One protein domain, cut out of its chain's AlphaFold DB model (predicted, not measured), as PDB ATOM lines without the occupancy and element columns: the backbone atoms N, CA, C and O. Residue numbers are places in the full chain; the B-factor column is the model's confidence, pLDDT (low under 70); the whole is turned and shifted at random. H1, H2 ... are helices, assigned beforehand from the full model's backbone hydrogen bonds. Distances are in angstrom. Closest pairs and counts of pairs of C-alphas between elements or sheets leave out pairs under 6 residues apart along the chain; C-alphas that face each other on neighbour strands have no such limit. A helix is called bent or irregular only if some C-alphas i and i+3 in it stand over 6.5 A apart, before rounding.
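This is residues 9 to 99 of the 116 residues of an uncharacterized protein of Candidatus Cloacimonetes bacterium (UniProt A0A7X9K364). Short helices H1 to H4 follow each other round an open frame, with H1 and H4 side by side and running opposite ways, H2 turning off at the end of H1, and H3 beside H2 leading on to H4. The long, bent H5 crosses H4 with residues 74 to 78 and then runs clear of the other helices, residues 82 to 95 sticking out. The printed part has 91 residues with five named helices, H1 to H5 in order along the chain, and no named strand; the class is all helix. The whole is compact, with a radius of gyration of the C-alphas of 13.8 A, yet elongated, spanning 39 by 25 by 21 A.

H1, residues 9 to 20, begins with C-alpha 9 at (225.077, 118.952, 173.869) and is 16.4 A long from first to last C-alpha. H2 is residues 22 to 32, 14.9 A, and H3 is residues 41 to 51, 15.3 A. H4, residues 53 to 62, is 14.1 A long and begins at C-alpha 53, (220.869, 116.349, 157.500). H5, residues 71 to 98, was assigned by its hydrogen bonds as one helix but is bent: C-alphas 87 and 90 are 7.9 A apart. Its arm H5a, residues 71 to 87, measures 24.3 A, and its arm H5b, residues 90 to 98, measures 12.4 A and ends at C-alpha 98, (214.708, 99.739, 178.356).

H1 and H2 only just touch, only at the corner by their tight link, with 3 pairs of C-alphas within 8 A, the closest those of Val 19 and Arg 25 at 5.4 A; their lines are about perpendicular, at 84 degrees. H1 touches H4 at a shallow tilt of 9 degrees, opposite ways, the closest C-alphas being those of Gln 10 and Ile 60, 5.9 A apart. H2 touches H3 at a steep tilt of 47 degrees, opposite ways, closest at the C-alphas of Pro 23 and Met 47, 6.9 A. H3 and H4, joined by a tight link, are close but not clearly touching, with the C-alphas of Val 48 and Asp 54 at 6.1 A. H4 touches H5a, about perpendicular at 86 degrees, closest at the C-alphas of Ile 58 and Gln 77, 6.1 A. H5a and H5b stand at a steep tilt of 57 degrees, and H5b touches no other helix. The helix packing is only just mostly crossed, with 1 of 3 such touching pairs at a shallow tilt. In H1, H2, H3, H4, H5a and H5b every O i to N i+4 pair is within hydrogen-bond range.

The C-alphas farthest apart are those of Gln 68 and Ser 98, 40.8 A. The printed part has no cut, and no link between helices is long. Mean pLDDT of the printed part is 80.8; residues 31 to 32, 34, 36 to 39 and 99 are under 70.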
ATOM      1  N   ALA A   9     225.750 117.921 174.655       87.81
ATOM      2  CA  ALA A   9     225.077 118.952 173.869       87.81
ATOM      3  C   ALA A   9     224.980 118.550 172.390       87.81
ATOM      4  O   ALA A   9     223.879 118.475 171.859       87.81
ATOM      5  N   GLN A  10     226.101 118.149 171.779       89.12
ATOM      6  CA  GLN A  10     226.121 117.673 170.392       89.12
ATOM      7  C   GLN A  10     225.214 116.456 170.183       89.12
ATOM      8  O   GLN A  10     224.470 116.395 169.208       89.12
ATOM      9  N   LEU A  11     225.213 115.503 171.122       84.75
ATOM     10  CA  LEU A  11     224.287 114.370 171.081       84.75
ATOM     11  C   LEU A  11     222.824 114.836 171.108       84.75
ATOM     12  O   LEU A  11     222.004 114.334 170.344       84.75
ATOM     13  N   ARG A  12     222.481 115.786 171.985       86.94
ATOM     14  CA  ARG A  12     221.121 116.326 172.091       86.94
ATOM     15  C   ARG A  12     220.696 117.041 170.807       86.94
ATOM     16  O   ARG A  12     219.551 116.875 170.390       86.94
ATOM     17  N   ASP A  13     221.604 117.777 170.177       89.00
ATOM     18  CA  ASP A  13     221.337 118.469 168.917       89.00
ATOM     19  C   ASP A  13     221.130 117.475 167.766       89.00
ATOM     20  O   ASP A  13     220.155 117.601 167.028       89.00
ATOM     21  N   ILE A  14     221.938 116.413 167.689       84.81
ATOM     22  CA  ILE A  14     221.748 115.318 166.722       84.81
ATOM     23  C   ILE A  14     220.398 114.613 166.937       84.81
ATOM     24  O   ILE A  14     219.676 114.337 165.982       84.81
ATOM     25  N   LEU A  15     219.999 114.343 168.184       82.25
ATOM     26  CA  LEU A  15     218.685 113.745 168.463       82.25
ATOM     27  C   LEU A  15     217.531 114.686 168.080       82.25
ATOM     28  O   LEU A  15     216.511 114.239 167.558       82.25
ATOM     29  N   SER A  16     217.690 115.989 168.312       85.69
ATOM     30  CA  SER A  16     216.730 117.021 167.902       85.69
ATOM     31  C   SER A  16     216.579 117.071 166.379       85.69
ATOM     32  O   SER A  16     215.463 117.170 165.872       85.69
ATOM     33  N   LEU A  17     217.689 116.929 165.654       85.56
ATOM     34  CA  LEU A  17     217.735 116.872 164.196       85.56
ATOM     35  C   LEU A  17     216.906 115.702 163.647       85.56
ATOM     36  O   LEU A  17     216.052 115.901 162.787       85.56
ATOM     37  N   VAL A  18     217.079 114.506 164.221       79.62
ATOM     38  CA  VAL A  18     216.305 113.302 163.868       79.62
ATOM     39  C   VAL A  18     214.799 113.513 164.052       79.62
ATOM     40  O   VAL A  18     214.010 113.049 163.237       79.62
ATOM     41  N   VAL A  19     214.381 114.219 165.107       80.19
ATOM     42  CA  VAL A  19     212.957 114.483 165.385       80.19
ATOM     43  C   VAL A  19     212.380 115.565 164.465       80.19
ATOM     44  O   VAL A  19     211.193 115.525 164.142       80.19
ATOM     45  N   LYS A  20     213.189 116.545 164.057       85.00
ATOM     46  CA  LYS A  20     212.754 117.659 163.199       85.00
ATOM     47  C   LYS A  20     212.754 117.308 161.717       85.00
ATOM     48  O   LYS A  20     211.998 117.913 160.962       85.00
ATOM     49  N   ASN A  21     213.582 116.355 161.303       86.12
ATOM     50  CA  ASN A  21     213.659 115.930 159.919       86.12
ATOM     51  C   ASN A  21     212.607 114.857 159.619       86.12
ATOM     52  O   ASN A  21     212.718 113.723 160.080       86.12
ATOM     53  N   GLU A  22     211.568 115.212 158.864       84.19
ATOM     54  CA  GLU A  22     210.427 114.327 158.619       84.19
ATOM     55  C   GLU A  22     210.799 112.991 157.945       84.19
ATOM     56  O   GLU A  22     210.401 111.957 158.492       84.19
ATOM     57  N   PRO A  23     211.588 112.955 156.849       81.00
ATOM     58  CA  PRO A  23     212.027 111.700 156.238       81.00
ATOM     59  C   PRO A  23     212.713 110.755 157.231       81.00
ATOM     60  O   PRO A  23     212.356 109.579 157.328       81.00
ATOM     61  N   ILE A  24     213.649 111.277 158.024       79.62
ATOM     62  CA  ILE A  24     214.397 110.480 159.003       79.62
ATOM     63  C   ILE A  24     213.487 110.060 160.161       79.62
ATOM     64  O   ILE A  24     213.500 108.895 160.563       79.62
ATOM     65  N   ARG A  25     212.647 110.973 160.665       83.06
ATOM     66  CA  ARG A  25     211.685 110.697 161.738       83.06
ATOM     67  C   ARG A  25     210.760 109.547 161.370       83.06
ATOM     68  O   ARG A  25     210.600 108.636 162.175       83.06
ATOM     69  N   LEU A  26     210.180 109.555 160.168       82.06
ATOM     70  CA  LEU A  26     209.266 108.500 159.713       82.06
ATOM     71  C   LEU A  26     209.953 107.129 159.681       82.06
ATOM     72  O   LEU A  26     209.368 106.130 160.097       82.06
ATOM     73  N   ARG A  27     211.220 107.072 159.256       77.56
ATOM     74  CA  ARG A  27     212.001 105.825 159.238       77.56
ATOM     75  C   ARG A  27     212.353 105.338 160.637       77.56
ATOM     76  O   ARG A  27     212.271 104.140 160.904       77.56
ATOM     77  N   VAL A  28     212.704 106.253 161.538       75.06
ATOM     78  CA  VAL A  28     212.925 105.935 162.953       75.06
ATOM     79  C   VAL A  28     211.628 105.455 163.604       75.06
ATOM     80  O   VAL A  28     211.649 104.462 164.325       75.06
ATOM     81  N   GLU A  29     210.485 106.078 163.315       77.62
ATOM     82  CA  GLU A  29     209.179 105.607 163.781       77.62
ATOM     83  C   GLU A  29     208.847 104.206 163.263       77.62
ATOM     84  O   GLU A  29     208.399 103.360 164.037       77.62
ATOM     85  N   ASP A  30     209.082 103.935 161.980       76.62
ATOM     86  CA  ASP A  30     208.879 102.612 161.394       76.62
ATOM     87  C   ASP A  30     209.750 101.549 162.080       76.62
ATOM     88  O   ASP A  30     209.248 100.475 162.430       76.62
ATOM     89  N   LEU A  31     211.018 101.873 162.357       69.31
ATOM     90  CA  LEU A  31     211.934 101.019 163.114       69.31
ATOM     91  C   LEU A  31     211.419 100.757 164.541       69.31
ATOM     92  O   LEU A  31     211.400  99.613 164.995       69.31
ATOM     93  N   ILE A  32     210.974 101.805 165.240       69.50
ATOM     94  CA  ILE A  32     210.421 101.742 166.604       69.50
ATOM     95  C   ILE A  32     209.146 100.889 166.643       69.50
ATOM     96  O   ILE A  32     208.952 100.110 167.576       69.50
ATOM     97  N   ARG A  33     208.301 100.980 165.610       75.12
ATOM     98  CA  ARG A  33     207.085 100.167 165.444       75.12
ATOM     99  C   ARG A  33     207.381  98.717 165.033       75.12
ATOM    100  O   ARG A  33     206.446  97.947 164.829       75.12
ATOM    101  N   GLY A  34     208.653  98.337 164.910       61.84
ATOM    102  CA  GLY A  34     209.074  96.984 164.557       61.84
ATOM    103  C   GLY A  34     208.837  96.627 163.091       61.84
ATOM    104  O   GLY A  34     208.819  95.443 162.755       61.84
ATOM    105  N   LYS A  35     208.646  97.618 162.206       70.75
ATOM    106  CA  LYS A  35     208.627  97.348 160.768       70.75
ATOM    107  C   LYS A  35     210.035  96.957 160.326       70.75
ATOM    108  O   LYS A  35     211.024  97.559 160.739       70.75
ATOM    109  N   LEU A  36     210.121  95.946 159.467       57.53
ATOM    110  CA  LEU A  36     211.353  95.604 158.761       57.53
ATOM    111  C   LEU A  36     211.695  96.754 157.811       57.53
ATOM    112  O   LEU A  36     211.142  96.850 156.717       57.53
ATOM    113  N   VAL A  37     212.581  97.642 158.254       64.62
ATOM    114  CA  VAL A  37     213.111  98.717 157.419       64.62
ATOM    115  C   VAL A  37     214.389  98.202 156.761       64.62
ATOM    116  O   VAL A  37     215.461  98.235 157.359       64.62
ATOM    117  N   ASN A  38     214.274  97.677 155.540       63.56
ATOM    118  CA  ASN A  38     215.440  97.448 154.687       63.56
ATOM    119  C   ASN A  38     215.708  98.746 153.929       63.56
ATOM    120  O   ASN A  38     215.003  99.038 152.970       63.56
ATOM    121  N   ILE A  39     216.678  99.531 154.396       68.00
ATOM    122  CA  ILE A  39     217.183 100.706 153.678       68.00
ATOM    123  C   ILE A  39     218.429 100.256 152.920       68.00
ATOM    124  O   ILE A  39     219.363  99.727 153.527       68.00
ATOM    125  N   THR A  40     218.432 100.419 151.603       75.12
ATOM    126  CA  THR A  40     219.628 100.219 150.777       75.12
ATOM    127  C   THR A  40     220.619 101.370 150.964       75.12
ATOM    128  O   THR A  40     220.257 102.456 151.406       75.12
ATOM    129  N   GLU A  41     221.889 101.162 150.612       70.75
ATOM    130  CA  GLU A  41     222.918 102.212 150.703       70.75
ATOM    131  C   GLU A  41     222.536 103.464 149.896       70.75
ATOM    132  O   GLU A  41     222.720 104.581 150.373       70.75
ATOM    133  N   ILE A  42     221.933 103.278 148.716       73.19
ATOM    134  CA  ILE A  42     221.465 104.375 147.857       73.19
ATOM    135  C   ILE A  42     220.313 105.129 148.521       73.19
ATOM    136  O   ILE A  42     220.370 106.347 148.599       73.19
ATOM    137  N   GLU A  43     219.306 104.433 149.054       71.62
ATOM    138  CA  GLU A  43     218.176 105.082 149.739       71.62
ATOM    139  C   GLU A  43     218.608 105.839 151.000       71.62
ATOM    140  O   GLU A  43     217.978 106.827 151.374       71.62
ATOM    141  N   LEU A  44     219.670 105.385 151.674       71.75
ATOM    142  CA  LEU A  44     220.245 106.111 152.803       71.75
ATOM    143  C   LEU A  44     220.918 107.406 152.339       71.75
ATOM    144  O   LEU A  44     220.702 108.444 152.956       71.75
ATOM    145  N   ILE A  45     221.720 107.347 151.272       76.00
ATOM    146  CA  ILE A  45     222.392 108.525 150.707       76.00
ATOM    147  C   ILE A  45     221.357 109.531 150.204       76.00
ATOM    148  O   ILE A  45     221.442 110.702 150.552       76.00
ATOM    149  N   ASP A  46     220.361 109.065 149.455       77.75
ATOM    150  CA  ASP A  46     219.283 109.891 148.909       77.75
ATOM    151  C   ASP A  46     218.522 110.600 150.035       77.75
ATOM    152  O   ASP A  46     218.376 111.817 150.038       77.75
ATOM    153  N   MET A  47     218.174 109.864 151.097       77.25
ATOM    154  CA  MET A  47     217.539 110.436 152.283       77.25
ATOM    155  C   MET A  47     218.415 111.477 152.975       77.25
ATOM    156  O   MET A  47     217.896 112.494 153.422       77.25
ATOM    157  N   VAL A  48     219.720 111.235 153.102       79.00
ATOM    158  CA  VAL A  48     220.656 112.175 153.732       79.00
ATOM    159  C   VAL A  48     220.793 113.454 152.903       79.00
ATOM    160  O   VAL A  48     220.730 114.542 153.470       79.00
ATOM    161  N   VAL A  49     220.905 113.331 151.580       80.44
ATOM    162  CA  VAL A  49     221.022 114.468 150.658       80.44
ATOM    163  C   VAL A  49     219.725 115.280 150.616       80.44
ATOM    164  O   VAL A  49     219.766 116.494 150.814       80.44
ATOM    165  N   ASP A  50     218.573 114.628 150.444       80.81
ATOM    166  CA  ASP A  50     217.262 115.290 150.394       80.81
ATOM    167  C   ASP A  50     216.910 115.984 151.711       80.81
ATOM    168  O   ASP A  50     216.280 117.043 151.737       80.81
ATOM    169  N   SER A  51     217.315 115.383 152.831       80.62
ATOM    170  CA  SER A  51     217.077 115.949 154.156       80.62
ATOM    171  C   SER A  51     217.997 117.120 154.495       80.62
ATOM    172  O   SER A  51     217.681 117.855 155.434       80.62
ATOM    173  N   GLY A  52     219.131 117.264 153.798       83.81
ATOM    174  CA  GLY A  52     220.220 118.170 154.174       83.81
ATOM    175  C   GLY A  52     220.793 117.887 155.567       83.81
ATOM    176  O   GLY A  52     221.405 118.763 156.182       83.81
ATOM    177  N   VAL A  53     220.541 116.688 156.109       85.31
ATOM    178  CA  VAL A  53     220.869 116.349 157.500       85.31
ATOM    179  C   VAL A  53     222.377 116.249 157.717       85.31
ATOM    180  O   VAL A  53     222.863 116.482 158.822       85.31
ATOM    181  N   ASP A  54     223.114 115.908 156.662       85.06
ATOM    182  CA  ASP A  54     224.570 115.877 156.620       85.06
ATOM    183  C   ASP A  54     225.165 117.237 156.981       85.06
ATOM    184  O   ASP A  54     226.063 117.306 157.819       85.06
ATOM    185  N   LYS A  55     224.618 118.324 156.430       89.50
ATOM    186  CA  LYS A  55     225.097 119.690 156.679       89.50
ATOM    187  C   LYS A  55     224.949 120.080 158.143       89.50
ATOM    188  O   LYS A  55     225.887 120.581 158.766       89.50
ATOM    189  N   ASP A  56     223.780 119.826 158.715       89.75
ATOM    190  CA  ASP A  56     223.529 120.133 160.120       89.75
ATOM    191  C   ASP A  56     224.340 119.232 161.055       89.75
ATOM    192  O   ASP A  56     224.869 119.705 162.061       89.75
ATOM    193  N   MET A  57     224.506 117.955 160.705       87.19
ATOM    194  CA  MET A  57     225.363 117.031 161.443       87.19
ATOM    195  C   MET A  57     226.821 117.502 161.447       87.19
ATOM    196  O   MET A  57     227.428 117.565 162.518       87.19
ATOM    197  N   ILE A  58     227.362 117.889 160.286       89.25
ATOM    198  CA  ILE A  58     228.710 118.458 160.165       89.25
ATOM    199  C   ILE A  58     228.822 119.698 161.049       89.25
ATOM    200  O   ILE A  58     229.723 119.763 161.882       89.25
ATOM    201  N   ARG A  59     227.869 120.633 160.960       92.00
ATOM    202  CA  ARG A  59     227.878 121.862 161.765       92.00
ATOM    203  C   ARG A  59     227.874 121.582 163.269       92.00
ATOM    204  O   ARG A  59     228.594 122.243 164.014       92.00
ATOM    205  N   ILE A  60     227.110 120.587 163.724       89.38
ATOM    206  CA  ILE A  60     227.082 120.170 165.136       89.38
ATOM    207  C   ILE A  60     228.423 119.553 165.559       89.38
ATOM    208  O   ILE A  60     228.898 119.797 166.671       89.38
ATOM    209  N   MET A  61     229.034 118.730 164.706       86.56
ATOM    210  CA  MET A  61     230.242 117.978 165.047       86.56
ATOM    211  C   MET A  61     231.515 118.819 164.988       86.56
ATOM    212  O   MET A  61     232.304 118.780 165.934       86.56
ATOM    213  N   SER A  62     231.693 119.586 163.914       87.88
ATOM    214  CA  SER A  62     232.895 120.384 163.664       87.88
ATOM    215  C   SER A  62     232.790 121.813 164.203       87.88
ATOM    216  O   SER A  62     233.811 122.462 164.419       87.88
ATOM    217  N   GLY A  63     231.570 122.322 164.419       88.31
ATOM    218  CA  GLY A  63     231.334 123.739 164.714       88.31
ATOM    219  C   GLY A  63     231.571 124.665 163.515       88.31
ATOM    220  O   GLY A  63     231.582 125.883 163.686       88.31
ATOM    221  N   GLN A  64     231.784 124.108 162.320       88.94
ATOM    222  CA  GLN A  64     232.079 124.848 161.094       88.94
ATOM    223  C   GLN A  64     230.885 124.857 160.140       88.94
ATOM    224  O   GLN A  64     229.974 124.033 160.237       88.94
ATOM    225  N   ASP A  65     230.891 125.804 159.203       89.50
ATOM    226  CA  ASP A  65     229.890 125.852 158.146       89.50
ATOM    227  C   ASP A  65     230.243 124.850 157.028       89.50
ATOM    228  O   ASP A  65     231.277 125.029 156.382       89.50
ATOM    229  N   PRO A  66     229.425 123.806 156.774       90.00
ATOM    230  CA  PRO A  66     229.697 122.799 155.742       90.00
ATOM    231  C   PRO A  66     229.835 123.380 154.329       90.00
ATOM    232  O   PRO A  66     230.549 122.811 153.515       90.00
ATOM    233  N   GLU A  67     229.211 124.523 154.032       90.12
ATOM    234  CA  GLU A  67     229.326 125.185 152.719       90.12
ATOM    235  C   GLU A  67     230.722 125.781 152.465       90.12
ATOM    236  O   GLU A  67     231.049 126.151 151.339       90.12
ATOM    237  N   GLN A  68     231.541 125.911 153.510       91.62
ATOM    238  CA  GLN A  68     232.919 126.405 153.436       91.62
ATOM    239  C   GLN A  68     233.949 125.279 153.615       91.62
ATOM    240  O   GLN A  68     235.148 125.547 153.662       91.62
ATOM    241  N   MET A  69     233.484 124.035 153.753       90.69
ATOM    242  CA  MET A  69     234.309 122.857 154.000       90.69
ATOM    243  C   MET A  69     234.670 122.177 152.678       90.69
ATOM    244  O   MET A  69     233.859 122.132 151.751       90.69
ATOM    245  N   ASP A  70     235.882 121.633 152.574       93.25
ATOM    246  CA  ASP A  70     236.219 120.792 151.432       93.25
ATOM    247  C   ASP A  70     235.567 119.404 151.546       93.25
ATOM    248  O   ASP A  70     235.151 118.943 152.610       93.25
ATOM    249  N   ALA A  71     235.460 118.716 150.410       88.06
ATOM    250  CA  ALA A  71     234.765 117.436 150.346       88.06
ATOM    251  C   ALA A  71     235.435 116.327 151.183       88.06
ATOM    252  O   ALA A  71     234.742 115.410 151.625       88.06
ATOM    253  N   VAL A  72     236.757 116.381 151.383       89.06
ATOM    254  CA  VAL A  72     237.488 115.380 152.172       89.06
ATOM    255  C   VAL A  72     237.198 115.589 153.651       89.06
ATOM    256  O   VAL A  72     236.798 114.636 154.317       89.06
ATOM    257  N   ASP A  73     237.283 116.827 154.131       87.25
ATOM    258  CA  ASP A  73     236.936 117.177 155.509       87.25
ATOM    259  C   ASP A  73     235.475 116.816 155.830       87.25
ATOM    260  O   ASP A  73     235.185 116.209 156.866       87.25
ATOM    261  N   GLY A  74     234.544 117.096 154.909       86.06
ATOM    262  CA  GLY A  74     233.139 116.708 155.057       86.06
ATOM    263  C   GLY A  74     232.953 115.191 155.161       86.06
ATOM    264  O   GLY A  74     232.220 114.702 156.027       86.06
ATOM    265  N   LEU A  75     233.662 114.429 154.323       84.06
ATOM    266  CA  LEU A  75     233.646 112.967 154.365       84.06
ATOM    267  C   LEU A  75     234.215 112.427 155.684       84.06
ATOM    268  O   LEU A  75     233.657 111.476 156.237       84.06
ATOM    269  N   GLU A  76     235.285 113.026 156.209       86.38
ATOM    270  CA  GLU A  76     235.865 112.641 157.499       86.38
ATOM    271  C   GLU A  76     234.878 112.856 158.652       86.38
ATOM    272  O   GLU A  76     234.693 111.949 159.466       86.38
ATOM    273  N   GLN A  77     234.163 113.988 158.685       86.25
ATOM    274  CA  GLN A  77     233.135 114.240 159.706       86.25
ATOM    275  C   GLN A  77     232.018 113.189 159.672       86.25
ATOM    276  O   GLN A  77     231.605 112.662 160.712       86.25
ATOM    277  N   ILE A  78     231.544 112.840 158.473       81.81
ATOM    278  CA  ILE A  78     230.517 111.808 158.290       81.81
ATOM    279  C   ILE A  78     231.047 110.436 158.735       81.81
ATOM    280  O   ILE A  78     230.363 109.703 159.458       81.81
ATOM    281  N   ALA A  79     232.271 110.080 158.345       81.75
ATOM    282  CA  ALA A  79     232.894 108.815 158.724       81.75
ATOM    283  C   ALA A  79     233.064 108.696 160.248       81.75
ATOM    284  O   ALA A  79     232.753 107.651 160.833       81.75
ATOM    285  N   ASP A  80     233.486 109.776 160.901       84.19
ATOM    286  CA  ASP A  80     233.641 109.856 162.349       84.19
ATOM    287  C   ASP A  80     232.316 109.668 163.090       84.19
ATOM    288  O   ASP A  80     232.262 108.955 164.102       84.19
ATOM    289  N   PHE A  81     231.226 110.235 162.568       82.31
ATOM    290  CA  PHE A  81     229.889 110.027 163.118       82.31
ATOM    291  C   PHE A  81     229.504 108.545 163.102       82.31
ATOM    292  O   PHE A  81     229.133 107.970 164.132       82.31
ATOM    293  N   PHE A  82     229.634 107.890 161.946       79.19
ATOM    294  CA  PHE A  82     229.297 106.473 161.817       79.19
ATOM    295  C   PHE A  82     230.219 105.581 162.654       79.19
ATOM    296  O   PHE A  82     229.756 104.599 163.244       79.19
ATOM    297  N   ALA A  83     231.501 105.933 162.779       79.88
ATOM    298  CA  ALA A  83     232.428 105.249 163.671       79.88
ATOM    299  C   ALA A  83     231.997 105.373 165.144       79.88
ATOM    300  O   ALA A  83     231.985 104.367 165.865       79.88
ATOM    301  N   TYR A  84     231.578 106.566 165.585       81.62
ATOM    302  CA  TYR A  84     231.027 106.783 166.925       81.62
ATOM    303  C   TYR A  84     229.758 105.955 167.154       81.62
ATOM    304  O   TYR A  84     229.652 105.254 168.165       81.62
ATOM    305  N   MET A  85     228.814 105.977 166.210       78.12
ATOM    306  CA  MET A  85     227.571 105.205 166.298       78.12
ATOM    307  C   MET A  85     227.844 103.703 166.371       78.12
ATOM    308  O   MET A  85     227.290 103.011 167.226       78.12
ATOM    309  N   LYS A  86     228.764 103.194 165.544       73.69
ATOM    310  CA  LYS A  86     229.190 101.788 165.573       73.69
ATOM    311  C   LYS A  86     229.792 101.412 166.927       73.69
ATOM    312  O   LYS A  86     229.425 100.379 167.482       73.69
ATOM    313  N   ALA A  87     230.669 102.254 167.476       81.38
ATOM    314  CA  ALA A  87     231.311 102.019 168.769       81.38
ATOM    315  C   ALA A  87     230.327 102.045 169.953       81.38
ATOM    316  O   ALA A  87     230.588 101.422 170.979       81.38
ATOM    317  N   ASN A  88     229.197 102.746 169.818       81.69
ATOM    318  CA  ASN A  88     228.188 102.894 170.870       81.69
ATOM    319  C   ASN A  88     226.888 102.117 170.595       81.69
ATOM    320  O   ASN A  88     225.947 102.211 171.386       81.69
ATOM    321  N   LYS A  89     226.836 101.317 169.522       78.12
ATOM    322  CA  LYS A  89     225.639 100.588 169.076       78.12
ATOM    323  C   LYS A  89     224.987  99.787 170.199       78.12
ATOM    324  O   LYS A  89     223.784  99.887 170.398       78.12
ATOM    325  N   GLU A  90     225.764  99.000 170.939       78.69
ATOM    326  CA  GLU A  90     225.227  98.135 171.998       78.69
ATOM    327  C   GLU A  90     224.590  98.937 173.135       78.69
ATOM    328  O   GLU A  90     223.526  98.573 173.630       78.69
ATOM    329  N   ARG A  91     225.194 100.073 173.502       81.94
ATOM    330  CA  ARG A  91     224.648 100.984 174.519       81.94
ATOM    331  C   ARG A  91     223.344 101.610 174.047       81.94
ATOM    332  O   ARG A  91     222.388 101.658 174.814       81.94
ATOM    333  N   LEU A  92     223.299 102.044 172.787       76.25
ATOM    334  CA  LEU A  92     222.093 102.596 172.178       76.25
ATOM    335  C   LEU A  92     220.972 101.550 172.120       76.25
ATOM    336  O   LEU A  92     219.850 101.837 172.522       76.25
ATOM    337  N   VAL A  93     221.275 100.324 171.688       73.69
ATOM    338  CA  VAL A  93     220.306  99.215 171.647       73.69
ATOM    339  C   VAL A  93     219.811  98.858 173.050       73.69
ATOM    340  O   VAL A  93     218.611  98.655 173.232       73.69
ATOM    341  N   GLY A  94     220.701  98.807 174.044       76.12
ATOM    342  CA  GLY A  94     220.330  98.568 175.440       76.12
ATOM    343  C   GLY A  94     219.419  99.663 175.997       76.12
ATOM    344  O   GLY A  94     218.415  99.356 176.637       76.12
ATOM    345  N   TRP A  95     219.722 100.928 175.692       79.00
ATOM    346  CA  TRP A  95     218.886 102.070 176.062       79.00
ATOM    347  C   TRP A  95     217.513 102.022 175.382       79.00
ATOM    348  O   TRP A  95     216.511 102.144 176.064       79.00
ATOM    349  N   LEU A  96     217.426 101.751 174.077       71.25
ATOM    350  CA  LEU A  96     216.134 101.589 173.389       71.25
ATOM    351  C   LEU A  96     215.316 100.428 173.982       71.25
ATOM    352  O   LEU A  96     214.115 100.558 174.224       71.25
ATOM    353  N   SER A  97     215.985  99.319 174.302       70.31
ATOM    354  CA  SER A  97     215.348  98.139 174.893       70.31
ATOM    355  C   SER A  97     214.748  98.412 176.276       70.31
ATOM    356  O   SER A  97     213.763  97.763 176.629       70.31
ATOM    357  N   SER A  98     215.276  99.374 177.048       75.69
ATOM    358  CA  SER A  98     214.708  99.739 178.356       75.69
ATOM    359  C   SER A  98     213.353 100.451 178.248       75.69
ATOM    360  O   SER A  98     212.567 100.395 179.189       75.69
ATOM    361  N   PHE A  99     213.031 101.030 177.086       68.75
ATOM    362  CA  PHE A  99     211.703 101.573 176.765       68.75
ATOM    363  C   PHE A  99     210.766 100.530 176.136       68.75
ATOM    364  O   PHE A  99     209.706 100.875 175.623       68.75
TER     365      PHE A  99